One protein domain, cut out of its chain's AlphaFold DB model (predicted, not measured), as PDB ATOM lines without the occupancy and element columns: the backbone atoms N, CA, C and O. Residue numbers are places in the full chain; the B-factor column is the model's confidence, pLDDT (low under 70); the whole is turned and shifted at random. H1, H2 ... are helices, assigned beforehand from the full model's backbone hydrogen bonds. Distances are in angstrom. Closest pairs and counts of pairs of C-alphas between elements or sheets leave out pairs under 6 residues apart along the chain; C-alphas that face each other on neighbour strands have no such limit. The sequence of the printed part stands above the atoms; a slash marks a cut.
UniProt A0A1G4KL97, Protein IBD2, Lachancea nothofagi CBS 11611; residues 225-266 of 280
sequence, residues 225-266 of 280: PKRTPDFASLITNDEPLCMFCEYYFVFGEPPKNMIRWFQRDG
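Overview. This is residues 225 to 266 of the 280 residues of the protein "Protein IBD2" of Lachancea nothofagi CBS 11611 (UniProt A0A1G4KL97). A short helix, H1, packs on a longer one, H2, with a loop bowed out between them, and a third helix, H3, is set off from this pair, its residues 259 to 266 sticking out free. An unnamed lead of residues 225 to 231 comes before H1, and the whole is flat. The printed part has 42 residues with three named helices, in the order H1, H2, H3, and no named strand; the class is all helix. It is loose, with a radius of gyration of the C-alphas of 11.6 A and spans of 33 by 24 by 10 A.

Along the chain. The printed part begins at Pro 225, C-alpha at (-17.179, -23.748, -18.836). H1 is residues 232 to 235, 5.3 A from first to last C-alpha, with C-alpha 232 at (-22.137, -37.746, -25.333). H2 is residues 243 to 251, 12.2 A long. H3, the longest helix, is residues 256 to 266, 15.4 A long, and ends with C-alpha 266 at (-38.246, -10.992, -21.423).

Arrangement. H1 and H2 touch, and their closest C-alphas, those of Ser 233 and Val 250, are 6.7 A apart. Their centres are 10.5 A apart. H3 is apart from H1, and it is also apart from H2, which it follows in the chain. In H2 every O i to N i+4 pair is within hydrogen-bond range, in H3 6 of 7 are, and H1 is too short for such a pair.

Size, cuts and confidence. The two C-alphas farthest apart, those of Thr 236 and Arg 264, are 33.5 A from each other. Without residues 259 to 266, the body of 34 residues spans 27 by 20 by 10 A. The link from H1 to H2 is short, that from H2 to H3 tight. The printed part has no cut. Its mean pLDDT is 80.8; residue 225, residues 257 to 259, 261 to 263 and 265 to 266 are under 70.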
ATOM      1  N   PRO A 225     -17.127 -23.816 -17.383       69.50
ATOM      2  CA  PRO A 225     -17.179 -23.748 -18.836       69.50
ATOM      3  C   PRO A 225     -16.334 -24.884 -19.416       69.50
ATOM      4  O   PRO A 225     -15.154 -25.042 -19.078       69.50
ATOM      5  N   LYS A 226     -16.952 -25.714 -20.259       72.19
ATOM      6  CA  LYS A 226     -16.254 -26.812 -20.924       72.19
ATOM      7  C   LYS A 226     -15.366 -26.211 -22.016       72.19
ATOM      8  O   LYS A 226     -15.791 -25.347 -22.772       72.19
ATOM      9  N   ARG A 227     -14.114 -26.671 -22.111       72.81
ATOM     10  CA  ARG A 227     -13.207 -26.275 -23.209       72.81
ATOM     11  C   ARG A 227     -13.600 -26.901 -24.544       72.81
ATOM     12  O   ARG A 227     -13.193 -26.406 -25.588       72.81
ATOM     13  N   THR A 228     -14.351 -27.997 -24.498       89.38
ATOM     14  CA  THR A 228     -14.759 -28.775 -25.664       89.38
ATOM     15  C   THR A 228     -16.231 -29.155 -25.532       89.38
ATOM     16  O   THR A 228     -16.627 -29.604 -24.452       89.38
ATOM     17  N   PRO A 229     -17.026 -29.014 -26.605       89.75
ATOM     18  CA  PRO A 229     -18.397 -29.502 -26.639       89.75
ATOM     19  C   PRO A 229     -18.455 -30.995 -26.312       89.75
ATOM     20  O   PRO A 229     -17.644 -31.774 -26.813       89.75
ATOM     21  N   ASP A 230     -19.417 -31.393 -25.488       89.69
ATOM     22  CA  ASP A 230     -19.620 -32.785 -25.098       89.69
ATOM     23  C   ASP A 230     -21.029 -33.242 -25.476       89.69
ATOM     24  O   ASP A 230     -21.996 -33.038 -24.745       89.69
ATOM     25  N   PHE A 231     -21.136 -33.856 -26.651       88.44
ATOM     26  CA  PHE A 231     -22.394 -34.376 -27.181       88.44
ATOM     27  C   PHE A 231     -22.787 -35.726 -26.571       88.44
ATOM     28  O   PHE A 231     -23.963 -36.079 -26.602       88.44
ATOM     29  N   ALA A 232     -21.840 -36.468 -25.982       88.69
ATOM     30  CA  ALA A 232     -22.137 -37.746 -25.333       88.69
ATOM     31  C   ALA A 232     -23.067 -37.548 -24.130       88.69
ATOM     32  O   ALA A 232     -23.931 -38.381 -23.862       88.69
ATOM     33  N   SER A 233     -22.953 -36.390 -23.478       84.12
ATOM     34  CA  SER A 233     -23.857 -35.939 -22.426       84.12
ATOM     35  C   SER A 233     -25.344 -35.954 -22.852       84.12
ATOM     36  O   SER A 233     -26.195 -36.336 -22.051       84.12
ATOM     37  N   LEU A 234     -25.682 -35.623 -24.109       85.75
ATOM     38  CA  LEU A 234     -27.078 -35.661 -24.591       85.75
ATOM     39  C   LEU A 234     -27.628 -37.087 -24.711       85.75
ATOM     40  O   LEU A 234     -28.827 -37.290 -24.589       85.75
ATOM     41  N   ILE A 235     -26.755 -38.070 -24.936       85.38
ATOM     42  CA  ILE A 235     -27.127 -39.483 -25.083       85.38
ATOM     43  C   ILE A 235     -27.333 -40.128 -23.710       85.38
ATOM     44  O   ILE A 235     -28.134 -41.041 -23.559       85.38
ATOM     45  N   THR A 236     -26.608 -39.662 -22.692       85.50
ATOM     46  CA  THR A 236     -26.718 -40.203 -21.329       85.50
ATOM     47  C   THR A 236     -27.936 -39.700 -20.557       85.50
ATOM     48  O   THR A 236     -28.191 -40.191 -19.460       85.50
ATOM     49  N   ASN A 237     -28.653 -38.706 -21.085       81.31
ATOM     50  CA  ASN A 237     -29.791 -38.088 -20.418       81.31
ATOM     51  C   ASN A 237     -31.084 -38.482 -21.146       81.31
ATOM     52  O   ASN A 237     -31.357 -37.986 -22.233       81.31
ATOM     53  N   ASP A 238     -31.878 -39.368 -20.540       85.94
ATOM     54  CA  ASP A 238     -33.131 -39.870 -21.131       85.94
ATOM     55  C   ASP A 238     -34.299 -38.869 -21.024       85.94
ATOM     56  O   ASP A 238     -35.380 -39.092 -21.578       85.94
ATOM     57  N   GLU A 239     -34.120 -37.766 -20.293       87.00
ATOM     58  CA  GLU A 239     -35.154 -36.746 -20.135       87.00
ATOM     59  C   GLU A 239     -35.108 -35.713 -21.273       87.00
ATOM     60  O   GLU A 239     -34.038 -35.183 -21.583       87.00
ATOM     61  N   PRO A 240     -36.260 -35.362 -21.880       84.75
ATOM     62  CA  PRO A 240     -36.308 -34.343 -22.919       84.75
ATOM     63  C   PRO A 240     -35.971 -32.973 -22.321       84.75
ATOM     64  O   PRO A 240     -36.742 -32.393 -21.552       84.75
ATOM     65  N   LEU A 241     -34.807 -32.448 -22.693       86.12
ATOM     66  CA  LEU A 241     -34.354 -31.116 -22.319       86.12
ATOM     67  C   LEU A 241     -34.931 -30.078 -23.290       86.12
ATOM     68  O   LEU A 241     -35.210 -30.360 -24.452       86.12
ATOM     69  N   CYS A 242     -35.129 -28.842 -22.830       87.12
ATOM     70  CA  CYS A 242     -35.400 -27.759 -23.771       87.12
ATOM     71  C   CYS A 242     -34.114 -27.408 -24.534       87.12
ATOM     72  O   CYS A 242     -33.012 -27.597 -24.018       87.12
ATOM     73  N   MET A 243     -34.256 -26.804 -25.715       84.69
ATOM     74  CA  MET A 243     -33.133 -26.404 -26.578       84.69
ATOM     75  C   MET A 243     -32.038 -25.611 -25.834       84.69
ATOM     76  O   MET A 243     -30.849 -25.739 -26.116       84.69
ATOM     77  N   PHE A 244     -32.426 -24.806 -24.840       86.56
ATOM     78  CA  PHE A 244     -31.488 -24.039 -24.021       86.56
ATOM     79  C   PHE A 244     -30.683 -24.915 -23.062       86.56
ATOM     80  O   PHE A 244     -29.476 -24.722 -22.912       86.56
ATOM     81  N   CYS A 245     -31.348 -25.877 -22.428       84.94
ATOM     82  CA  CYS A 245     -30.698 -26.835 -21.552       84.94
ATOM     83  C   CYS A 245     -29.764 -27.739 -22.354       84.94
ATOM     84  O   CYS A 245     -28.635 -27.927 -21.923       84.94
ATOM     85  N   GLU A 246     -30.180 -28.218 -23.532       89.56
ATOM     86  CA  GLU A 246     -29.337 -29.027 -24.428       89.56
ATOM     87  C   GLU A 246     -28.053 -28.291 -24.811       89.56
ATOM     88  O   GLU A 246     -26.956 -28.824 -24.639       89.56
ATOM     89  N   TYR A 247     -28.174 -27.035 -25.254       89.56
ATOM     90  CA  TYR A 247     -27.008 -26.220 -25.575       89.56
ATOM     91  C   TYR A 247     -26.083 -26.083 -24.365       89.56
ATOM     92  O   TYR A 247     -24.887 -26.349 -24.456       89.56
ATOM     93  N   TYR A 248     -26.621 -25.694 -23.208       88.69
ATOM     94  CA  TYR A 248     -25.795 -25.531 -22.017       88.69
ATOM     95  C   TYR A 248     -25.123 -26.849 -21.608       88.69
ATOM     96  O   TYR A 248     -23.978 -26.854 -21.165       88.69
ATOM     97  N   PHE A 249     -25.803 -27.981 -21.780       88.06
ATOM     98  CA  PHE A 249     -25.274 -29.296 -21.433       88.06
ATOM     99  C   PHE A 249     -24.064 -29.683 -22.295       88.06
ATOM    100  O   PHE A 249     -23.060 -30.200 -21.786       88.06
ATOM    101  N   VAL A 250     -24.137 -29.363 -23.588       89.94
ATOM    102  CA  VAL A 250     -23.072 -29.615 -24.562       89.94
ATOM    103  C   VAL A 250     -21.911 -28.642 -24.380       89.94
ATOM    104  O   VAL A 250     -20.763 -29.070 -24.280       89.94
ATOM    105  N   PHE A 251     -22.194 -27.342 -24.328       88.88
ATOM    106  CA  PHE A 251     -21.175 -26.294 -24.425       88.88
ATOM    107  C   PHE A 251     -20.688 -25.787 -23.059       88.88
ATOM    108  O   PHE A 251     -19.612 -25.207 -22.957       88.88
ATOM    109  N   GLY A 252     -21.444 -26.017 -21.982       87.81
ATOM    110  CA  GLY A 252     -21.127 -25.522 -20.638       87.81
ATOM    111  C   GLY A 252     -21.231 -24.001 -20.488       87.81
ATOM    112  O   GLY A 252     -20.885 -23.462 -19.439       87.81
ATOM    113  N   GLU A 253     -21.694 -23.297 -21.521       85.75
ATOM    114  CA  GLU A 253     -21.946 -21.863 -21.504       85.75
ATOM    115  C   GLU A 253     -23.312 -21.550 -22.132       85.75
ATOM    116  O   GLU A 253     -23.778 -22.281 -23.004       85.75
ATOM    117  N   PRO A 254     -24.001 -20.489 -21.685       80.69
ATOM    118  CA  PRO A 254     -25.230 -20.039 -22.325       80.69
ATOM    119  C   PRO A 254     -24.929 -19.392 -23.695       80.69
ATOM    120  O   PRO A 254     -23.954 -18.641 -23.810       80.69
ATOM    121  N   PRO A 255     -25.777 -19.580 -24.725       81.62
ATOM    122  CA  PRO A 255     -25.590 -18.937 -26.023       81.62
ATOM    123  C   PRO A 255     -25.567 -17.412 -25.887       81.62
ATOM    124  O   PRO A 255     -26.554 -16.789 -25.484       81.62
ATOM    125  N   LYS A 256     -24.451 -16.789 -26.277       79.25
ATOM    126  CA  LYS A 256     -24.240 -15.333 -26.152       79.25
ATOM    127  C   LYS A 256     -25.343 -14.513 -26.829       79.25
ATOM    128  O   LYS A 256     -25.772 -13.489 -26.300       79.25
ATOM    129  N   ASN A 257     -25.847 -14.994 -27.965       69.06
ATOM    130  CA  ASN A 257     -26.897 -14.317 -28.729       69.06
ATOM    131  C   ASN A 257     -28.283 -14.467 -28.091       69.06
ATOM    132  O   ASN A 257     -29.115 -13.569 -28.204       69.06
ATOM    133  N   MET A 258     -28.518 -15.540 -27.339       67.81
ATOM    134  CA  MET A 258     -29.803 -15.749 -26.678       67.81
ATOM    135  C   MET A 258     -29.938 -15.007 -25.356       67.81
ATOM    136  O   MET A 258     -31.049 -14.642 -24.998       67.81
ATOM    137  N   ILE A 259     -28.841 -14.737 -24.638       69.19
ATOM    138  CA  ILE A 259     -28.901 -13.830 -23.479       69.19
ATOM    139  C   ILE A 259     -29.425 -12.466 -23.933       69.19
ATOM    140  O   ILE A 259     -30.281 -11.877 -23.278       69.19
ATOM    141  N   ARG A 260     -28.954 -11.990 -25.093       70.94
ATOM    142  CA  ARG A 260     -29.427 -10.738 -25.695       70.94
ATOM    143  C   ARG A 260     -30.890 -10.828 -26.122       70.94
ATOM    144  O   ARG A 260     -31.630  -9.880 -25.888       70.94
ATOM    145  N   TRP A 261     -31.308 -11.951 -26.706       68.56
ATOM    146  CA  TRP A 261     -32.707 -12.197 -27.071       68.56
ATOM    147  C   TRP A 261     -33.630 -12.211 -25.844       68.56
ATOM    148  O   TRP A 261     -34.602 -11.470 -25.797       68.56
ATOM    149  N   PHE A 262     -33.276 -12.953 -24.792       68.69
ATOM    150  CA  PHE A 262     -34.055 -13.003 -23.555       68.69
ATOM    151  C   PHE A 262     -34.133 -11.639 -22.860       68.69
ATOM    152  O   PHE A 262     -35.179 -11.267 -22.342       68.69
ATOM    153  N   GLN A 263     -33.051 -10.860 -22.857       68.31
ATOM    154  CA  GLN A 263     -33.082  -9.502 -22.307       68.31
ATOM    155  C   GLN A 263     -33.950  -8.556 -23.143       68.31
ATOM    156  O   GLN A 263     -34.604  -7.681 -22.578       68.31
ATOM    157  N   ARG A 264     -33.979  -8.743 -24.466       73.00
ATOM    158  CA  ARG A 264     -34.810  -7.964 -25.390       73.00
ATOM    159  C   ARG A 264     -36.298  -8.281 -25.225       73.00
ATOM    160  O   ARG A 264     -37.091  -7.349 -25.125       73.00
ATOM    161  N   ASP A 265     -36.648  -9.560 -25.119       64.44
ATOM    162  CA  ASP A 265     -38.045 -10.014 -25.167       64.44
ATOM    163  C   ASP A 265     -38.648 -10.262 -23.772       64.44
ATOM    164  O   ASP A 265     -39.845 -10.077 -23.561       64.44
ATOM    165  N   GLY A 266     -37.830 -10.646 -22.789       55.81
ATOM    166  CA  GLY A 266     -38.246 -10.992 -21.423       55.81
ATOM    167  C   GLY A 266     -37.911  -9.948 -20.352       55.81
ATOM    168  O   GLY A 266     -38.435 -10.023 -19.243       55.81
TER     169      GLY A 266